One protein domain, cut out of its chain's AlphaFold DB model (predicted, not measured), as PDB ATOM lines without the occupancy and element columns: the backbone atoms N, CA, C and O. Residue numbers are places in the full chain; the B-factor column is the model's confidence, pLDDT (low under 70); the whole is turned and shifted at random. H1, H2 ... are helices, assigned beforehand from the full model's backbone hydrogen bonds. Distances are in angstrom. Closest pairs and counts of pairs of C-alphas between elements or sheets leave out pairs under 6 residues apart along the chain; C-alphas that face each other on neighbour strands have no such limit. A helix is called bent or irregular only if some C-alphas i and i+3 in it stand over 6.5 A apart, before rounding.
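This is residues 42 to 193 of the 193 residues of an uncharacterized protein of Encephalitozoon intestinalis (strain ATCC 50506) (UniProt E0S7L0). An elongated bundle of four nearly aligned helices, H2, H3, H4 and H6, takes one further helix on each of two of its members: H1 packs on H2, and H5 folds back on H4 as a long hairpin. The far end of that hairpin, residues 139 to 145, sticks out free, and the side of the bundle between H4 and H6 is loose. The printed part has 152 residues with six named helices, H1 to H6 in chain order, and no named strand; the class is all helix. The whole is compact, with a radius of gyration of the C-alphas of 16.3 A, and spans 55 by 35 by 23 A.

The longest helix is H4, residues 113 to 144, 46.4 A from C-alpha 113 at (429.368, 412.297, 474.232) to C-alpha 144 at (456.846, 375.369, 479.694). It is neither bent nor irregular, but only just: C-alphas 140 and 143 are 6.4 A apart. H3 is residues 88 to 108, 30.5 A; H2 is residues 61 to 82, 31.4 A; H5 is residues 148 to 169, 32.0 A. H1, residues 42 to 59, is 24.9 A long, with a kink of 32 degrees near residue 52. H6, residues 179 to 192, is 20.1 A long and ends with C-alpha 192 at (441.179, 422.094, 472.980).

H2, H3, H4 and H6 form an up and down bundle, each running against the one before it in the chain. H4 touches H3 at a shallow tilt of 23 degrees; their closest C-alphas, Ile 92 and Tyr 130, are 5.5 A apart. H3 touches H2 at 6 degrees, closest at Tyr 79 and Met 91, 7.2 A. H2, the hub, touches H6 at 18 degrees, closest at Met 73 and Glu 183, 5.5 A. H4 and H6 are close but not clearly touching, 7.3 A between the C-alphas of Val 122 and Leu 182. H1 and H2 are a hairpin at 12 degrees, closest at Met 57 and Gly 64, 4.3 A. H4 and H5 are a hairpin at 15 degrees; H4 touches H5 with residues 116 to 128 alone, closest at Ala 117 and Ser 169, 4.7 A. H5 and H6 are apart, and so are H1 and H6. In H2, H3, H5 and H6 every O i to N i+4 pair is within hydrogen-bond range; H1 has 10 of 14 and H4 26 of 28.

The C-alphas farthest apart, Glu 59 and Gly 145, are 55.4 A apart. The printed part has no cut and ends at the chain's last residue, 193. The links from H1 through H5 are tight, and the nine residues between H5 and H6 are a short link. The mean pLDDT of the printed part is 88.6; residues 141 to 147 are under 70.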
ATOM      1  N   LEU A  42     455.080 412.040 489.701       86.50
ATOM      2  CA  LEU A  42     453.971 412.072 488.749       86.50
ATOM      3  C   LEU A  42     452.791 411.203 489.178       86.50
ATOM      4  O   LEU A  42     451.650 411.643 489.095       86.50
ATOM      5  N   LEU A  43     453.041 409.991 489.672       87.75
ATOM      6  CA  LEU A  43     451.984 409.100 490.149       87.75
ATOM      7  C   LEU A  43     451.332 409.617 491.429       87.75
ATOM      8  O   LEU A  43     450.136 409.401 491.632       87.75
ATOM      9  N   GLN A  44     452.090 410.305 492.284       87.00
ATOM     10  CA  GLN A  44     451.510 410.981 493.439       87.00
ATOM     11  C   GLN A  44     450.617 412.148 492.994       87.00
ATOM     12  O   GLN A  44     449.446 412.188 493.364       87.00
ATOM     13  N   LYS A  45     451.113 413.011 492.097       89.31
ATOM     14  CA  LYS A  45     450.315 414.098 491.502       89.31
ATOM     15  C   LYS A  45     449.054 413.587 490.799       89.31
ATOM     16  O   LYS A  45     447.997 414.189 490.951       89.31
ATOM     17  N   ALA A  46     449.132 412.460 490.091       91.88
ATOM     18  CA  ALA A  46     447.986 411.842 489.426       91.88
ATOM     19  C   ALA A  46     446.899 411.392 490.418       91.88
ATOM     20  O   ALA A  46     445.705 411.523 490.141       91.88
ATOM     21  N   LYS A  47     447.289 410.862 491.587       89.44
ATOM     22  CA  LYS A  47     446.343 410.498 492.658       89.44
ATOM     23  C   LYS A  47     445.666 411.729 493.245       89.44
ATOM     24  O   LYS A  47     444.448 411.715 493.411       89.44
ATOM     25  N   ASP A  48     446.440 412.775 493.511       89.56
ATOM     26  CA  ASP A  48     445.923 414.016 494.082       89.56
ATOM     27  C   ASP A  48     444.977 414.720 493.094       89.56
ATOM     28  O   ASP A  48     443.901 415.174 493.483       89.56
ATOM     29  N   LEU A  49     445.327 414.753 491.802       91.19
ATOM     30  CA  LEU A  49     444.470 415.296 490.742       91.19
ATOM     31  C   LEU A  49     443.178 414.509 490.583       91.19
ATOM     32  O   LEU A  49     442.120 415.112 490.469       91.19
ATOM     33  N   ARG A  50     443.240 413.176 490.630       89.50
ATOM     34  CA  ARG A  50     442.036 412.342 490.585       89.50
ATOM     35  C   ARG A  50     441.053 412.709 491.701       89.50
ATOM     36  O   ARG A  50     439.869 412.840 491.428       89.50
ATOM     37  N   ALA A  51     441.533 412.880 492.933       86.06
ATOM     38  CA  ALA A  51     440.671 413.254 494.056       86.06
ATOM     39  C   ALA A  51     440.040 414.646 493.870       86.06
ATOM     40  O   ALA A  51     438.893 414.862 494.252       86.06
ATOM     41  N   LYS A  52     440.775 415.584 493.259       88.56
ATOM     42  CA  LYS A  52     440.282 416.935 492.952       88.56
ATOM     43  C   LYS A  52     439.305 416.962 491.779       88.56
ATOM     44  O   LYS A  52     438.361 417.743 491.816       88.56
ATOM     45  N   ALA A  53     439.509 416.116 490.770       88.62
ATOM     46  CA  ALA A  53     438.653 416.044 489.592       88.62
ATOM     47  C   ALA A  53     437.205 415.718 489.978       88.62
ATOM     48  O   ALA A  53     436.295 416.387 489.501       88.62
ATOM     49  N   ASP A  54     436.994 414.768 490.895       79.56
ATOM     50  CA  ASP A  54     435.653 414.395 491.365       79.56
ATOM     51  C   ASP A  54     434.920 415.578 492.028       79.56
ATOM     52  O   ASP A  54     433.732 415.783 491.784       79.56
ATOM     53  N   ALA A  55     435.627 416.394 492.818       86.25
ATOM     54  CA  ALA A  55     435.062 417.610 493.407       86.25
ATOM     55  C   ALA A  55     434.766 418.673 492.334       86.25
ATOM     56  O   ALA A  55     433.676 419.240 492.298       86.25
ATOM     57  N   MET A  56     435.710 418.886 491.411       91.06
ATOM     58  CA  MET A  56     435.591 419.883 490.347       91.06
ATOM     59  C   MET A  56     434.472 419.550 489.356       91.06
ATOM     60  O   MET A  56     433.837 420.459 488.837       91.06
ATOM     61  N   MET A  57     434.160 418.269 489.132       85.25
ATOM     62  CA  MET A  57     433.016 417.859 488.307       85.25
ATOM     63  C   MET A  57     431.679 418.418 488.818       85.25
ATOM     64  O   MET A  57     430.779 418.643 488.009       85.25
ATOM     65  N   GLY A  58     431.550 418.651 490.130       81.81
ATOM     66  CA  GLY A  58     430.370 419.274 490.735       81.81
ATOM     67  C   GLY A  58     430.315 420.799 490.583       81.81
ATOM     68  O   GLY A  58     429.226 421.363 490.562       81.81
ATOM     69  N   GLU A  59     431.468 421.461 490.450       87.94
ATOM     70  CA  GLU A  59     431.579 422.924 490.332       87.94
ATOM     71  C   GLU A  59     431.616 423.378 488.865       87.94
ATOM     72  O   GLU A  59     430.827 424.211 488.427       87.94
ATOM     73  N   SER A  60     432.533 422.800 488.088       89.94
ATOM     74  CA  SER A  60     432.741 423.055 486.668       89.94
ATOM     75  C   SER A  60     433.067 421.745 485.964       89.94
ATOM     76  O   SER A  60     434.208 421.278 485.950       89.94
ATOM     77  N   ARG A  61     432.059 421.162 485.309       88.12
ATOM     78  CA  ARG A  61     432.198 419.901 484.567       88.12
ATOM     79  C   ARG A  61     433.364 419.931 483.577       88.12
ATOM     80  O   ARG A  61     434.127 418.977 483.497       88.12
ATOM     81  N   LYS A  62     433.526 421.042 482.856       90.00
ATOM     82  CA  LYS A  62     434.588 421.235 481.861       90.00
ATOM     83  C   LYS A  62     435.984 421.127 482.484       90.00
ATOM     84  O   LYS A  62     436.836 420.409 481.967       90.00
ATOM     85  N   GLU A  63     436.203 421.798 483.612       92.19
ATOM     86  CA  GLU A  63     437.485 421.736 484.324       92.19
ATOM     87  C   GLU A  63     437.682 420.394 485.037       92.19
ATOM     88  O   GLU A  63     438.785 419.853 485.044       92.19
ATOM     89  N   GLY A  64     436.606 419.779 485.539       91.56
ATOM     90  CA  GLY A  64     436.644 418.411 486.056       91.56
ATOM     91  C   GLY A  64     437.106 417.405 484.998       91.56
ATOM     92  O   GLY A  64     437.964 416.565 485.277       91.56
ATOM     93  N   ILE A  65     436.607 417.522 483.762       92.69
ATOM     94  CA  ILE A  65     437.030 416.693 482.624       92.69
ATOM     95  C   ILE A  65     438.514 416.904 482.314       92.69
ATOM     96  O   ILE A  65     439.236 415.919 482.140       92.69
ATOM     97  N   LYS A  66     438.990 418.154 482.285       94.31
ATOM     98  CA  LYS A  66     440.416 418.447 482.086       94.31
ATOM     99  C   LYS A  66     441.279 417.808 483.166       94.31
ATOM    100  O   LYS A  66     442.190 417.057 482.833       94.31
ATOM    101  N   MET A  67     440.949 418.012 484.443       94.56
ATOM    102  CA  MET A  67     441.690 417.421 485.565       94.56
ATOM    103  C   MET A  67     441.695 415.890 485.517       94.56
ATOM    104  O   MET A  67     442.702 415.249 485.828       94.56
ATOM    105  N   LEU A  68     440.583 415.282 485.097       95.06
ATOM    106  CA  LEU A  68     440.490 413.841 484.894       95.06
ATOM    107  C   LEU A  68     441.443 413.369 483.781       95.06
ATOM    108  O   LEU A  68     442.190 412.406 483.985       95.06
ATOM    109  N   MET A  69     441.431 414.037 482.624       96.12
ATOM    110  CA  MET A  69     442.324 413.730 481.501       96.12
ATOM    111  C   MET A  69     443.796 413.938 481.880       96.12
ATOM    112  O   MET A  69     444.628 413.083 481.575       96.12
ATOM    113  N   GLU A  70     444.115 414.997 482.626       95.69
ATOM    114  CA  GLU A  70     445.457 415.248 483.163       95.69
ATOM    115  C   GLU A  70     445.911 414.135 484.106       95.69
ATOM    116  O   GLU A  70     447.036 413.645 483.990       95.69
ATOM    117  N   ALA A  71     445.041 413.673 485.009       95.75
ATOM    118  CA  ALA A  71     445.359 412.558 485.892       95.75
ATOM    119  C   ALA A  71     445.673 411.283 485.090       95.75
ATOM    120  O   ALA A  71     446.652 410.596 485.386       95.75
ATOM    121  N   ILE A  72     444.878 410.976 484.056       96.81
ATOM    122  CA  ILE A  72     445.111 409.828 483.161       96.81
ATOM    123  C   ILE A  72     446.462 409.962 482.449       96.81
ATOM    124  O   ILE A  72     447.254 409.018 482.465       96.81
ATOM    125  N   MET A  73     446.748 411.137 481.884       96.56
ATOM    126  CA  MET A  73     448.019 411.452 481.231       96.56
ATOM    127  C   MET A  73     449.208 411.250 482.185       96.56
ATOM    128  O   MET A  73     450.188 410.594 481.833       96.56
ATOM    129  N   MET A  74     449.109 411.732 483.429       95.38
ATOM    130  CA  MET A  74     450.162 411.557 484.436       95.38
ATOM    131  C   MET A  74     450.356 410.095 484.856       95.38
ATOM    132  O   MET A  74     451.495 409.685 485.087       95.38
ATOM    133  N   TYR A  75     449.289 409.287 484.927       95.81
ATOM    134  CA  TYR A  75     449.425 407.844 485.149       95.81
ATOM    135  C   TYR A  75     450.174 407.164 484.001       95.81
ATOM    136  O   TYR A  75     451.100 406.401 484.263       95.81
ATOM    137  N   ILE A  76     449.806 407.457 482.750       95.50
ATOM    138  CA  ILE A  76     450.469 406.916 481.550       95.50
ATOM    139  C   ILE A  76     451.963 407.242 481.583       95.50
ATOM    140  O   ILE A  76     452.803 406.345 481.456       95.50
ATOM    141  N   LYS A  77     452.295 408.508 481.841       94.00
ATOM    142  CA  LYS A  77     453.675 408.981 481.924       94.00
ATOM    143  C   LYS A  77     454.450 408.310 483.052       94.00
ATOM    144  O   LYS A  77     455.504 407.723 482.817       94.00
ATOM    145  N   GLY A  78     453.894 408.308 484.264       92.25
ATOM    146  CA  GLY A  78     454.527 407.689 485.427       92.25
ATOM    147  C   GLY A  78     454.747 406.183 485.253       92.25
ATOM    148  O   GLY A  78     455.794 405.662 485.626       92.25
ATOM    149  N   TYR A  79     453.809 405.468 484.626       93.00
ATOM    150  CA  TYR A  79     453.986 404.045 484.314       93.00
ATOM    151  C   TYR A  79     455.037 403.809 483.231       93.00
ATOM    152  O   TYR A  79     455.792 402.841 483.317       93.00
ATOM    153  N   THR A  80     455.123 404.693 482.240       91.25
ATOM    154  CA  THR A  80     456.157 404.622 481.201       91.25
ATOM    155  C   THR A  80     457.550 404.814 481.813       91.25
ATOM    156  O   THR A  80     458.442 404.012 481.542       91.25
ATOM    157  N   GLU A  81     457.721 405.771 482.731       90.12
ATOM    158  CA  GLU A  81     458.981 405.997 483.463       90.12
ATOM    159  C   GLU A  81     459.373 404.833 484.394       90.12
ATOM    160  O   GLU A  81     460.556 404.550 484.601       90.12
ATOM    161  N   GLU A  82     458.388 404.141 484.970       87.94
ATOM    162  CA  GLU A  82     458.614 403.003 485.868       87.94
ATOM    163  C   GLU A  82     458.789 401.661 485.136       87.94
ATOM    164  O   GLU A  82     459.229 400.685 485.754       87.94
ATOM    165  N   SER A  83     458.488 401.600 483.834       83.56
ATOM    166  CA  SER A  83     458.466 400.364 483.036       83.56
ATOM    167  C   SER A  83     459.803 399.608 483.017       83.56
ATOM    168  O   SER A  83     459.809 398.378 483.020       83.56
ATOM    169  N   GLY A  84     460.931 400.323 483.085       80.75
ATOM    170  CA  GLY A  84     462.275 399.737 483.175       80.75
ATOM    171  C   GLY A  84     462.730 399.379 484.597       80.75
ATOM    172  O   GLY A  84     463.760 398.731 484.764       80.75
ATOM    173  N   LYS A  85     461.987 399.802 485.626       83.50
ATOM    174  CA  LYS A  85     462.349 399.646 487.051       83.50
ATOM    175  C   LYS A  85     461.502 398.591 487.766       83.50
ATOM    176  O   LYS A  85     461.913 398.059 488.795       83.50
ATOM    177  N   CYS A  86     460.314 398.301 487.242       81.62
ATOM    178  CA  CYS A  86     459.343 397.383 487.833       81.62
ATOM    179  C   CYS A  86     459.316 396.028 487.112       81.62
ATOM    180  O   CYS A  86     459.669 395.911 485.939       81.62
ATOM    181  N   LYS A  87     458.826 394.985 487.792       85.44
ATOM    182  CA  LYS A  87     458.543 393.710 487.121       85.44
ATOM    183  C   LYS A  87     457.385 393.900 486.140       85.44
ATOM    184  O   LYS A  87     456.415 394.590 486.446       85.44
ATOM    185  N   VAL A  88     457.435 393.207 485.001       87.56
ATOM    186  CA  VAL A  88     456.384 393.271 483.962       87.56
ATOM    187  C   VAL A  88     454.993 392.955 484.529       87.56
ATOM    188  O   VAL A  88     454.020 393.609 484.174       87.56
ATOM    189  N   VAL A  89     454.901 391.999 485.459       86.94
ATOM    190  CA  VAL A  89     453.643 391.641 486.138       86.94
ATOM    191  C   VAL A  89     453.062 392.827 486.920       86.94
ATOM    192  O   VAL A  89     451.872 393.107 486.812       86.94
ATOM    193  N   ASP A  90     453.898 393.577 487.644       87.69
ATOM    194  CA  ASP A  90     453.461 394.765 488.388       87.69
ATOM    195  C   ASP A  90     452.987 395.872 487.433       87.69
ATOM    196  O   ASP A  90     452.003 396.561 487.712       87.69
ATOM    197  N   MET A  91     453.641 396.004 486.275       91.62
ATOM    198  CA  MET A  91     453.224 396.939 485.230       91.62
ATOM    199  C   MET A  91     451.857 396.575 484.650       91.62
ATOM    200  O   MET A  91     451.002 397.450 484.532       91.62
ATOM    201  N   ILE A  92     451.600 395.296 484.367       91.50
ATOM    202  CA  ILE A  92     450.282 394.829 483.910       91.50
ATOM    203  C   ILE A  92     449.198 395.203 484.927       91.50
ATOM    204  O   ILE A  92     448.160 395.749 484.548       91.50
ATOM    205  N   TYR A  93     449.439 394.984 486.225       91.19
ATOM    206  CA  TYR A  93     448.486 395.370 487.270       91.19
ATOM    207  C   TYR A  93     448.207 396.879 487.298       91.19
ATOM    208  O   TYR A  93     447.049 397.285 487.448       91.19
ATOM    209  N   LYS A  94     449.240 397.714 487.137       93.00
ATOM    210  CA  LYS A  94     449.108 399.179 487.079       93.00
ATOM    211  C   LYS A  94     448.273 399.627 485.877       93.00
ATOM    212  O   LYS A  94     447.287 400.345 486.058       93.00
ATOM    213  N   TRP A  95     448.594 399.139 484.679       95.44
ATOM    214  CA  TRP A  95     447.860 399.467 483.452       95.44
ATOM    215  C   TRP A  95     446.404 398.986 483.486       95.44
ATOM    216  O   TRP A  95     445.497 399.748 483.154       95.44
ATOM    217  N   LYS A  96     446.138 397.773 483.989       94.56
ATOM    218  CA  LYS A  96     444.762 397.287 484.200       94.56
ATOM    219  C   LYS A  96     443.981 398.145 485.193       94.56
ATOM    220  O   LYS A  96     442.790 398.389 485.005       94.56
ATOM    221  N   SER A  97     444.637 398.607 486.256       94.06
ATOM    222  CA  SER A  97     444.013 399.493 487.244       94.06
ATOM    223  C   SER A  97     443.651 400.851 486.637       94.06
ATOM    224  O   SER A  97     442.576 401.373 486.928       94.06
ATOM    225  N   LEU A  98     444.494 401.382 485.745       95.81
ATOM    226  CA  LEU A  98     444.187 402.581 484.967       95.81
ATOM    227  C   LEU A  98     443.000 402.355 484.020       95.81
ATOM    228  O   LEU A  98     442.082 403.167 484.015       95.81
ATOM    229  N   GLY A  99     442.949 401.225 483.309       96.06
ATOM    230  CA  GLY A  99     441.792 400.877 482.474       96.06
ATOM    231  C   GLY A  99     440.477 400.850 483.265       96.06
ATOM    232  O   GLY A  99     439.477 401.427 482.843       96.06
ATOM    233  N   LYS A 100     440.483 400.269 484.475       94.31
ATOM    234  CA  LYS A 100     439.317 400.290 485.381       94.31
ATOM    235  C   LYS A 100     438.933 401.704 485.814       94.31
ATOM    236  O   LYS A 100     437.746 401.999 485.923       94.31
ATOM    237  N   TYR A 101     439.917 402.557 486.090       94.19
ATOM    238  CA  TYR A 101     439.670 403.953 486.440       94.19
ATOM    239  C   TYR A 101     439.017 404.713 485.281       94.19
ATOM    240  O   TYR A 101     437.972 405.320 485.491       94.19
ATOM    241  N   ILE A 102     439.555 404.598 484.064       95.62
ATOM    242  CA  ILE A 102     438.995 405.251 482.870       95.62
ATOM    243  C   ILE A 102     437.573 404.750 482.595       95.62
ATOM    244  O   ILE A 102     436.683 405.550 482.337       95.62
ATOM    245  N   CYS A 103     437.324 403.443 482.712       93.81
ATOM    246  CA  CYS A 103     435.986 402.875 482.530       93.81
ATOM    247  C   CYS A 103     434.960 403.459 483.520       93.81
ATOM    248  O   CYS A 103     433.854 403.829 483.129       93.81
ATOM    249  N   ARG A 104     435.340 403.627 484.796       91.88
ATOM    250  CA  ARG A 104     434.486 404.308 485.784       91.88
ATOM    251  C   ARG A 104     434.271 405.777 485.439       91.88
ATOM    252  O   ARG A 104     433.146 406.251 485.550       91.88
ATOM    253  N   ALA A 105     435.323 406.464 484.997       91.75
ATOM    254  CA  ALA A 105     435.238 407.861 484.599       91.75
ATOM    255  C   ALA A 105     434.259 408.057 483.432       91.75
ATOM    256  O   ALA A 105     433.381 408.908 483.513       91.75
ATOM    257  N   ILE A 106     434.325 407.201 482.406       92.88
ATOM    258  CA  ILE A 106     433.355 407.168 481.298       92.88
ATOM    259  C   ILE A 106     431.921 407.049 481.832       92.88
ATOM    260  O   ILE A 106     431.047 407.787 481.395       92.88
ATOM    261  N   GLY A 107     431.679 406.168 482.810       88.06
ATOM    262  CA  GLY A 107     430.360 406.023 483.436       88.06
ATOM    263  C   GLY A 107     429.877 407.279 484.174       88.06
ATOM    264  O   GLY A 107     428.682 407.561 484.172       88.06
ATOM    265  N   SER A 108     430.785 408.057 484.773       86.12
ATOM    266  CA  SER A 108     430.448 409.312 485.467       86.12
ATOM    267  C   SER A 108     430.260 410.518 484.544       86.12
ATOM    268  O   SER A 108     429.665 411.510 484.957       86.12
ATOM    269  N   LEU A 109     430.728 410.449 483.293       86.69
ATOM    270  CA  LEU A 109     430.647 411.558 482.338       86.69
ATOM    271  C   LEU A 109     429.261 411.757 481.712       86.69
ATOM    272  O   LEU A 109     429.109 412.686 480.922       86.69
ATOM    273  N   GLY A 110     428.251 410.960 482.076       78.06
ATOM    274  CA  GLY A 110     426.852 411.162 481.682       78.06
ATOM    275  C   GLY A 110     426.667 411.411 480.179       78.06
ATOM    276  O   GLY A 110     427.095 410.604 479.361       78.06
ATOM    277  N   GLU A 111     426.033 412.535 479.828       78.31
ATOM    278  CA  GLU A 111     425.700 412.928 478.445       78.31
ATOM    279  C   GLU A 111     426.835 413.614 477.659       78.31
ATOM    280  O   GLU A 111     426.617 414.034 476.525       78.31
ATOM    281  N   ASP A 112     428.047 413.747 478.215       85.50
ATOM    282  CA  ASP A 112     429.167 414.342 477.473       85.50
ATOM    283  C   ASP A 112     429.705 413.339 476.441       85.50
ATOM    284  O   ASP A 112     430.653 412.590 476.703       85.50
ATOM    285  N   GLU A 113     429.047 413.269 475.281       88.38
ATOM    286  CA  GLU A 113     429.368 412.297 474.232       88.38
ATOM    287  C   GLU A 113     430.806 412.453 473.724       88.38
ATOM    288  O   GLU A 113     431.460 411.449 473.437       88.38
ATOM    289  N   GLU A 114     431.318 413.683 473.645       90.44
ATOM    290  CA  GLU A 114     432.633 413.963 473.069       90.44
ATOM    291  C   GLU A 114     433.765 413.529 474.012       90.44
ATOM    292  O   GLU A 114     434.654 412.773 473.609       90.44
ATOM    293  N   ALA A 115     433.712 413.926 475.291       91.94
ATOM    294  CA  ALA A 115     434.683 413.479 476.290       91.94
ATOM    295  C   ALA A 115     434.606 411.960 476.501       91.94
ATOM    296  O   ALA A 115     435.634 411.290 476.620       91.94
ATOM    297  N   THR A 116     433.397 411.397 476.477       93.62
ATOM    298  CA  THR A 116     433.165 409.950 476.581       93.62
ATOM    299  C   THR A 116     433.776 409.200 475.396       93.62
ATOM    300  O   THR A 116     434.481 408.208 475.599       93.62
ATOM    301  N   ALA A 117     433.552 409.658 474.160       92.56
ATOM    302  CA  ALA A 117     434.132 409.049 472.965       92.56
ATOM    303  C   ALA A 117     435.665 409.118 472.987       92.56
ATOM    304  O   ALA A 117     436.332 408.117 472.710       92.56
ATOM    305  N   PHE A 118     436.229 410.257 473.400       94.00
ATOM    306  CA  PHE A 118     437.673 410.404 473.554       94.00
ATOM    307  C   PHE A 118     438.242 409.459 474.622       94.00
ATOM    308  O   PHE A 118     439.214 408.749 474.376       94.00
ATOM    309  N   LEU A 119     437.616 409.360 475.798       95.38
ATOM    310  CA  LEU A 119     438.080 408.432 476.831       95.38
ATOM    311  C   LEU A 119     437.936 406.962 476.429       95.38
ATOM    312  O   LEU A 119     438.730 406.144 476.888       95.38
ATOM    313  N   ARG A 120     436.984 406.605 475.558       95.00
ATOM    314  CA  ARG A 120     436.915 405.257 474.966       95.00
ATOM    315  C   ARG A 120     438.136 404.965 474.088       95.00
ATOM    316  O   ARG A 120     438.695 403.878 474.203       95.00
ATOM    317  N   LEU A 121     438.598 405.931 473.291       94.50
ATOM    318  CA  LEU A 121     439.849 405.812 472.526       94.50
ATOM    319  C   LEU A 121     441.064 405.632 473.454       94.50
ATOM    320  O   LEU A 121     441.918 404.776 473.211       94.50
ATOM    321  N   VAL A 122     441.130 406.407 474.542       96.38
ATOM    322  CA  VAL A 122     442.206 406.281 475.539       96.38
ATOM    323  C   VAL A 122     442.155 404.915 476.227       96.38
ATOM    324  O   VAL A 122     443.178 404.240 476.338       96.38
ATOM    325  N   LEU A 123     440.966 404.467 476.643       96.44
ATOM    326  CA  LEU A 123     440.756 403.157 477.256       96.44
ATOM    327  C   LEU A 123     441.193 402.029 476.323       96.44
ATOM    328  O   LEU A 123     441.872 401.109 476.771       96.44
ATOM    329  N   PHE A 124     440.842 402.109 475.040       95.38
ATOM    330  CA  PHE A 124     441.260 401.130 474.043       95.38
ATOM    331  C   PHE A 124     442.781 401.019 473.954       95.38
ATOM    332  O   PHE A 124     443.313 399.914 474.010       95.38
ATOM    333  N   ASN A 125     443.491 402.146 473.893       96.12
ATOM    334  CA  ASN A 125     444.952 402.144 473.832       96.12
ATOM    335  C   ASN A 125     445.591 401.612 475.125       96.12
ATOM    336  O   ASN A 125     446.510 400.794 475.074       96.12
ATOM    337  N   VAL A 126     445.058 401.993 476.292       96.75
ATOM    338  CA  VAL A 126     445.475 401.444 477.595       96.75
ATOM    339  C   VAL A 126     445.271 399.929 477.649       96.75
ATOM    340  O   VAL A 126     446.149 399.202 478.127       96.75
ATOM    341  N   LYS A 127     444.130 399.443 477.143       95.44
ATOM    342  CA  LYS A 127     443.828 398.013 477.061       95.44
ATOM    343  C   LYS A 127     444.782 397.277 476.140       95.44
ATOM    344  O   LYS A 127     445.380 396.279 476.542       95.44
ATOM    345  N   PHE A 128     444.967 397.800 474.935       93.75
ATOM    346  CA  PHE A 128     445.894 397.240 473.967       93.75
ATOM    347  C   PHE A 128     447.309 397.130 474.552       93.75
ATOM    348  O   PHE A 128     447.960 396.094 474.418       93.75
ATOM    349  N   HIS A 129     447.758 398.154 475.285       93.62
ATOM    350  CA  HIS A 129     449.075 398.154 475.909       93.62
ATOM    351  C   HIS A 129     449.243 397.035 476.950       93.62
ATOM    352  O   HIS A 129     450.220 396.285 476.881       93.62
ATOM    353  N   TYR A 130     448.304 396.850 477.889       94.38
ATOM    354  CA  TYR A 130     448.456 395.749 478.851       94.38
ATOM    355  C   TYR A 130     448.294 394.370 478.201       94.38
ATOM    356  O   TYR A 130     448.972 393.437 478.625       94.38
ATOM    357  N   LEU A 131     447.462 394.227 477.163       93.62
ATOM    358  CA  LEU A 131     447.322 392.966 476.423       93.62
ATOM    359  C   LEU A 131     448.606 392.610 475.675       93.62
ATOM    360  O   LEU A 131     448.998 391.440 475.620       93.62
ATOM    361  N   HIS A 132     449.309 393.611 475.148       91.31
ATOM    362  CA  HIS A 132     450.631 393.421 474.564       91.31
ATOM    363  C   HIS A 132     451.649 392.923 475.607       91.31
ATOM    364  O   HIS A 132     452.410 391.986 475.344       91.31
ATOM    365  N   LEU A 133     451.634 393.487 476.820       91.00
ATOM    366  CA  LEU A 133     452.490 393.020 477.916       91.00
ATOM    367  C   LEU A 133     452.148 391.582 478.346       91.00
ATOM    368  O   LEU A 133     453.050 390.764 478.540       91.00
ATOM    369  N   GLU A 134     450.861 391.251 478.463       90.25
ATOM    370  CA  GLU A 134     450.390 389.912 478.835       90.25
ATOM    371  C   GLU A 134     450.729 388.860 477.784       90.25
ATOM    372  O   GLU A 134     451.298 387.821 478.120       90.25
ATOM    373  N   SER A 135     450.448 389.133 476.510       87.19
ATOM    374  CA  SER A 135     450.800 388.228 475.409       87.19
ATOM    375  C   SER A 135     452.310 387.999 475.333       87.19
ATOM    376  O   SER A 135     452.753 386.860 475.178       87.19
ATOM    377  N   SER A 136     453.117 389.038 475.562       85.44
ATOM    378  CA  SER A 136     454.577 388.921 475.640       85.44
ATOM    379  C   SER A 136     455.046 388.023 476.792       85.44
ATOM    380  O   SER A 136     456.024 387.286 476.639       85.44
ATOM    381  N   LEU A 137     454.373 388.054 477.950       84.38
ATOM    382  CA  LEU A 137     454.666 387.140 479.061       84.38
ATOM    383  C   LEU A 137     454.243 385.708 478.747       84.38
ATOM    384  O   LEU A 137     455.030 384.789 478.975       84.38
ATOM    385  N   VAL A 138     453.047 385.525 478.187       82.25
ATOM    386  CA  VAL A 138     452.536 384.209 477.794       82.25
ATOM    387  C   VAL A 138     453.472 383.565 476.783       82.25
ATOM    388  O   VAL A 138     453.883 382.436 477.001       82.25
ATOM    389  N   ILE A 139     453.911 384.273 475.737       75.44
ATOM    390  CA  ILE A 139     454.866 383.741 474.746       75.44
ATOM    391  C   ILE A 139     456.175 383.283 475.414       75.44
ATOM    392  O   ILE A 139     456.716 382.230 475.067       75.44
ATOM    393  N   LYS A 140     456.674 384.030 476.409       72.44
ATOM    394  CA  LYS A 140     457.876 383.656 477.174       72.44
ATOM    395  C   LYS A 140     457.648 382.425 478.063       72.44
ATOM    396  O   LYS A 140     458.571 381.624 478.223       72.44
ATOM    397  N   GLN A 141     456.449 382.260 478.621       69.81
ATOM    398  CA  GLN A 141     456.078 381.153 479.512       69.81
ATOM    399  C   GLN A 141     455.627 379.888 478.768       69.81
ATOM    400  O   GLN A 141     455.901 378.789 479.243       69.81
ATOM    401  N   ASN A 142     455.040 380.007 477.571       59.72
ATOM    402  CA  ASN A 142     454.517 378.894 476.761       59.72
ATOM    403  C   ASN A 142     455.606 377.896 476.320       59.72
ATOM    404  O   ASN A 142     455.309 376.797 475.861       59.72
ATOM    405  N   ARG A 143     456.886 378.231 476.540       58.00
ATOM    406  CA  ARG A 143     458.013 377.286 476.503       58.00
ATOM    407  C   ARG A 143     457.939 376.195 477.591       58.00
ATOM    408  O   ARG A 143     458.778 375.303 477.583       58.00
ATOM    409  N   ARG A 144     456.981 376.266 478.528       59.22
ATOM    410  CA  ARG A 144     456.846 375.369 479.694       59.22
ATOM    411  C   ARG A 144     455.570 374.508 479.722       59.22
ATOM    412  O   ARG A 144     455.406 373.754 480.672       59.22
ATOM    413  N   GLY A 145     454.715 374.561 478.691       57.47
ATOM    414  CA  GLY A 145     453.647 373.564 478.483       57.47
ATOM    415  C   GLY A 145     452.341 373.744 479.278       57.47
ATOM    416  O   GLY A 145     451.719 372.749 479.635       57.47
ATOM    417  N   GLU A 146     451.906 374.975 479.559       60.38
ATOM    418  CA  GLU A 146     450.643 375.243 480.273       60.38
ATOM    419  C   GLU A 146     449.373 375.088 479.398       60.38
ATOM    420  O   GLU A 146     449.430 375.090 478.165       60.38
ATOM    421  N   SER A 147     448.213 374.949 480.059       65.81
ATOM    422  CA  SER A 147     446.887 374.764 479.442       65.81
ATOM    423  C   SER A 147     446.520 375.913 478.495       65.81
ATOM    424  O   SER A 147     446.367 377.064 478.906       65.81
ATOM    425  N   ARG A 148     446.349 375.589 477.207       73.94
ATOM    426  CA  ARG A 148     446.144 376.566 476.124       73.94
ATOM    427  C   ARG A 148     444.721 377.118 476.040       73.94
ATOM    428  O   ARG A 148     444.535 378.223 475.541       73.94
ATOM    429  N   GLU A 149     443.731 376.371 476.521       78.31
ATOM    430  CA  GLU A 149     442.316 376.710 476.336       78.31
ATOM    431  C   GLU A 149     441.887 377.887 477.218       78.31
ATOM    432  O   GLU A 149     441.351 378.869 476.712       78.31
ATOM    433  N   GLY A 150     442.233 377.870 478.511       78.25
ATOM    434  CA  GLY A 150     441.908 378.974 479.424       78.25
ATOM    435  C   GLY A 150     442.575 380.299 479.034       78.25
ATOM    436  O   GLY A 150     441.961 381.362 479.136       78.25
ATOM    437  N   VAL A 151     443.811 380.238 478.526       81.25
ATOM    438  CA  VAL A 151     444.535 381.412 478.012       81.25
ATOM    439  C   VAL A 151     443.853 381.965 476.760       81.25
ATOM    440  O   VAL A 151     443.672 383.177 476.647       81.25
ATOM    441  N   LEU A 152     443.435 381.094 475.836       82.50
ATOM    442  CA  LEU A 152     442.718 381.497 474.629       82.50
ATOM    443  C   LEU A 152     441.377 382.160 474.968       82.50
ATOM    444  O   LEU A 152     441.107 383.256 474.480       82.50
ATOM    445  N   SER A 153     440.566 381.545 475.835       85.81
ATOM    446  CA  SER A 153     439.282 382.114 476.266       85.81
ATOM    447  C   SER A 153     439.450 383.484 476.924       85.81
ATOM    448  O   SER A 153     438.671 384.395 476.652       85.81
ATOM    449  N   TYR A 154     440.488 383.658 477.751       88.50
ATOM    450  CA  TYR A 154     440.808 384.949 478.357       88.50
ATOM    451  C   TYR A 154     441.071 386.033 477.301       88.50
ATOM    452  O   TYR A 154     440.430 387.084 477.334       88.50
ATOM    453  N   PHE A 155     441.966 385.778 476.339       87.94
ATOM    454  CA  PHE A 155     442.278 386.773 475.310       87.94
ATOM    455  C   PHE A 155     441.088 387.052 474.392       87.94
ATOM    456  O   PHE A 155     440.860 388.211 474.062       87.94
ATOM    457  N   LEU A 156     440.299 386.038 474.020       88.69
ATOM    458  CA  LEU A 156     439.079 386.236 473.230       88.69
ATOM    459  C   LEU A 156     438.092 387.180 473.929       88.69
ATOM    460  O   LEU A 156     437.543 388.075 473.289       88.69
ATOM    461  N   ASN A 157     437.912 387.033 475.244       89.75
ATOM    462  CA  ASN A 157     437.058 387.933 476.018       89.75
ATOM    463  C   ASN A 157     437.594 389.372 476.031       89.75
ATOM    464  O   ASN A 157     436.824 390.312 475.849       89.75
ATOM    465  N   GLU A 158     438.904 389.558 476.198       90.31
ATOM    466  CA  GLU A 158     439.509 390.894 476.156       90.31
ATOM    467  C   GLU A 158     439.429 391.534 474.757       90.31
ATOM    468  O   GLU A 158     439.169 392.733 474.649       90.31
ATOM    469  N   TYR A 159     439.582 390.754 473.680       88.25
ATOM    470  CA  TYR A 159     439.390 391.239 472.307       88.25
ATOM    471  C   TYR A 159     437.939 391.637 472.024       88.25
ATOM    472  O   TYR A 159     437.700 392.669 471.396       88.25
ATOM    473  N   ASN A 160     436.969 390.862 472.513       90.06
ATOM    474  CA  ASN A 160     435.556 391.222 472.403       90.06
ATOM    475  C   ASN A 160     435.263 392.543 473.121       90.06
ATOM    476  O   ASN A 160     434.560 393.391 472.579       90.06
ATOM    477  N   ASP A 161     435.855 392.758 474.295       90.62
ATOM    478  CA  ASP A 161     435.706 394.020 475.015       90.62
ATOM    479  C   ASP A 161     436.333 395.209 474.261       90.62
ATOM    480  O   ASP A 161     435.708 396.266 474.161       90.62
ATOM    481  N   LEU A 162     437.509 395.037 473.638       91.19
ATOM    482  CA  LEU A 162     438.093 396.054 472.750       91.19
ATOM    483  C   LEU A 162     437.147 396.420 471.597       91.19
ATOM    484  O   LEU A 162     436.975 397.603 471.293       91.19
ATOM    485  N   HIS A 163     436.516 395.421 470.976       88.75
ATOM    486  CA  HIS A 163     435.526 395.642 469.926       88.75
ATOM    487  C   HIS A 163     434.301 396.402 470.457       88.75
ATOM    488  O   HIS A 163     433.835 397.343 469.815       88.75
ATOM    489  N   THR A 164     433.805 396.059 471.649       91.56
ATOM    490  CA  THR A 164     432.711 396.792 472.300       91.56
ATOM    491  C   THR A 164     433.083 398.252 472.561       91.56
ATOM    492  O   THR A 164     432.290 399.143 472.258       91.56
ATOM    493  N   ILE A 165     434.294 398.528 473.060       91.69
ATOM    494  CA  ILE A 165     434.780 399.902 473.269       91.69
ATOM    495  C   ILE A 165     434.806 400.671 471.943       91.69
ATOM    496  O   ILE A 165     434.324 401.805 471.887       91.69
ATOM    497  N   PHE A 166     435.331 400.053 470.882       88.62
ATOM    498  CA  PHE A 166     435.369 400.647 469.548       88.62
ATOM    499  C   PHE A 166     433.961 400.969 469.034       88.62
ATOM    500  O   PHE A 166     433.681 402.123 468.710       88.62
ATOM    501  N   ALA A 167     433.046 399.996 469.057       88.19
ATOM    502  CA  ALA A 167     431.671 400.173 468.597       88.19
ATOM    503  C   ALA A 167     430.937 401.291 469.360       88.19
ATOM    504  O   ALA A 167     430.273 402.133 468.755       88.19
ATOM    505  N   LEU A 168     431.102 401.356 470.686       88.94
ATOM    506  CA  LEU A 168     430.477 402.386 471.521       88.94
ATOM    507  C   LEU A 168     431.098 403.776 471.337       88.94
ATOM    508  O   LEU A 168     430.460 404.778 471.652       88.94
ATOM    509  N   SER A 169     432.339 403.874 470.861       85.12
ATOM    510  CA  SER A 169     432.994 405.168 470.646       85.12
ATOM    511  C   SER A 169     432.418 405.957 469.469       85.12
ATOM    512  O   SER A 169     432.639 407.162 469.402       85.12
ATOM    513  N   LYS A 170     431.706 405.291 468.544       83.81
ATOM    514  CA  LYS A 170     431.251 405.846 467.254       83.81
ATOM    515  C   LYS A 170     432.392 406.431 466.391       83.81
ATOM    516  O   LYS A 170     432.124 407.115 465.404       83.81
ATOM    517  N   MET A 171     433.660 406.180 466.731       82.31
ATOM    518  CA  MET A 171     434.801 406.624 465.932       82.31
ATOM    519  C   MET A 171     434.962 405.754 464.685       82.31
ATOM    520  O   MET A 171     434.714 404.551 464.708       82.31
ATOM    521  N   LYS A 172     435.425 406.362 463.588       81.94
ATOM    522  CA  LYS A 172     435.644 405.649 462.317       81.94
ATOM    523  C   LYS A 172     436.829 404.687 462.374       81.94
ATOM    524  O   LYS A 172     436.835 403.684 461.670       81.94
ATOM    525  N   MET A 173     437.840 405.017 463.172       81.94
ATOM    526  CA  MET A 173     439.084 404.264 463.264       81.94
ATOM    527  C   MET A 173     439.755 404.537 464.605       81.94
ATOM    528  O   MET A 173     439.751 405.672 465.080       81.94
ATOM    529  N   PHE A 174     440.345 403.501 465.192       82.00
ATOM    530  CA  PHE A 174     441.258 403.628 466.318       82.00
ATOM    531  C   PHE A 174     442.676 403.364 465.837       82.00
ATOM    532  O   PHE A 174     442.964 402.307 465.278       82.00
ATOM    533  N   ASN A 175     443.562 404.321 466.093       86.50
ATOM    534  CA  ASN A 175     444.991 404.092 465.984       86.50
ATOM    535  C   ASN A 175     445.478 403.458 467.282       86.50
ATOM    536  O   ASN A 175     445.139 403.927 468.372       86.50
ATOM    537  N   VAL A 176     446.271 402.398 467.148       90.50
ATOM    538  CA  VAL A 176     447.080 401.889 468.250       90.50
ATOM    539  C   VAL A 176     448.286 402.809 468.376       90.50
ATOM    540  O   VAL A 176     449.087 402.920 467.450       90.50
ATOM    541  N   LEU A 177     448.387 403.474 469.516       92.88
ATOM    542  CA  LEU A 177     449.387 404.487 469.808       92.88
ATOM    543  C   LEU A 177     450.429 403.946 470.780       92.88
ATOM    544  O   LEU A 177     450.123 403.137 471.666       92.88
ATOM    545  N   GLN A 178     451.665 404.430 470.654       92.12
ATOM    546  CA  GLN A 178     452.627 404.255 471.733       92.12
ATOM    547  C   GLN A 178     452.211 405.116 472.938       92.12
ATOM    548  O   GLN A 178     451.513 406.117 472.770       92.12
ATOM    549  N   PRO A 179     452.628 404.766 474.171       92.81
ATOM    550  CA  PRO A 179     452.281 405.550 475.355       92.81
ATOM    551  C   PRO A 179     452.646 407.040 475.266       92.81
ATOM    552  O   PRO A 179     451.895 407.860 475.783       92.81
ATOM    553  N   CYS A 180     453.751 407.393 474.599       92.00
ATOM    554  CA  CYS A 180     454.144 408.787 474.369       92.00
ATOM    555  C   CYS A 180     453.173 409.519 473.433       92.00
ATOM    556  O   CYS A 180     452.706 410.599 473.772       92.00
ATOM    557  N   ASP A 181     452.787 408.898 472.319       94.38
ATOM    558  CA  ASP A 181     451.853 409.499 471.360       94.38
ATOM    559  C   ASP A 181     450.454 409.651 471.978       94.38
ATOM    560  O   ASP A 181     449.743 410.625 471.739       94.38
ATOM    561  N   LEU A 182     450.057 408.690 472.822       95.25
ATOM    562  CA  LEU A 182     448.827 408.770 473.604       95.25
ATOM    563  C   LEU A 182     448.877 409.923 474.621       95.25
ATOM    564  O   LEU A 182     447.867 410.599 474.806       95.25
ATOM    565  N   GLU A 183     450.025 410.155 475.270       94.25
ATOM    566  CA  GLU A 183     450.233 411.307 476.164       94.25
ATOM    567  C   GLU A 183     450.018 412.622 475.409       94.25
ATOM    568  O   GLU A 183     449.251 413.474 475.863       94.25
ATOM    569  N   ASP A 184     450.653 412.767 474.246       94.31
ATOM    570  CA  ASP A 184     450.576 413.981 473.436       94.31
ATOM    571  C   ASP A 184     449.150 414.234 472.935       94.31
ATOM    572  O   ASP A 184     448.632 415.339 473.094       94.31
ATOM    573  N   MET A 185     448.456 413.195 472.464       95.31
ATOM    574  CA  MET A 185     447.056 413.301 472.045       95.31
ATOM    575  C   MET A 185     446.124 413.713 473.200       95.31
ATOM    576  O   MET A 185     445.203 414.510 473.006       95.31
ATOM    577  N   ILE A 186     446.339 413.195 474.417       96.12
ATOM    578  CA  ILE A 186     445.566 413.623 475.597       96.12
ATOM    579  C   ILE A 186     445.859 415.092 475.922       96.12
ATOM    580  O   ILE A 186     444.932 415.845 476.221       96.12
ATOM    581  N   ARG A 187     447.121 415.521 475.821       96.38
ATOM    582  CA  ARG A 187     447.523 416.912 476.061       96.38
ATOM    583  C   ARG A 187     446.871 417.875 475.072       96.38
ATOM    584  O   ARG A 187     446.330 418.899 475.483       96.38
ATOM    585  N   GLU A 188     446.889 417.540 473.786       95.19
ATOM    586  CA  GLU A 188     446.204 418.312 472.744       95.19
ATOM    587  C   GLU A 188     444.707 418.414 473.026       95.19
ATOM    588  O   GLU A 188     444.136 419.505 472.957       95.19
ATOM    589  N   ARG A 189     444.081 417.301 473.435       93.94
ATOM    590  CA  ARG A 189     442.664 417.304 473.791       93.94
ATOM    591  C   ARG A 189     442.375 418.235 474.964       93.94
ATOM    592  O   ARG A 189     441.449 419.031 474.857       93.94
ATOM    593  N   ILE A 190     443.166 418.189 476.036       94.31
ATOM    594  CA  ILE A 190     443.010 419.080 477.201       94.31
ATOM    595  C   ILE A 190     443.063 420.555 476.778       94.31
ATOM    596  O   ILE A 190     442.217 421.341 477.201       94.31
ATOM    597  N   ASN A 191     444.008 420.915 475.906       92.31
ATOM    598  CA  ASN A 191     444.172 422.288 475.415       92.31
ATOM    599  C   ASN A 191     443.034 422.749 474.488       92.31
ATOM    600  O   ASN A 191     442.831 423.951 474.329       92.31
ATOM    601  N   SER A 192     442.314 421.810 473.870       90.19
ATOM    602  CA  SER A 192     441.179 422.094 472.980       90.19
ATOM    603  C   SER A 192     439.833 422.239 473.695       90.19
ATOM    604  O   SER A 192     438.869 422.674 473.071       90.19
ATOM    605  N   ILE A 193     439.762 421.857 474.979       85.44
ATOM    606  CA  ILE A 193     438.549 421.961 475.800       85.44
ATOM    607  C   ILE A 193     438.397 423.407 476.267       85.44
ATOM    608  O   ILE A 193     437.452 424.070 475.797       85.44
TER     609      ILE A 193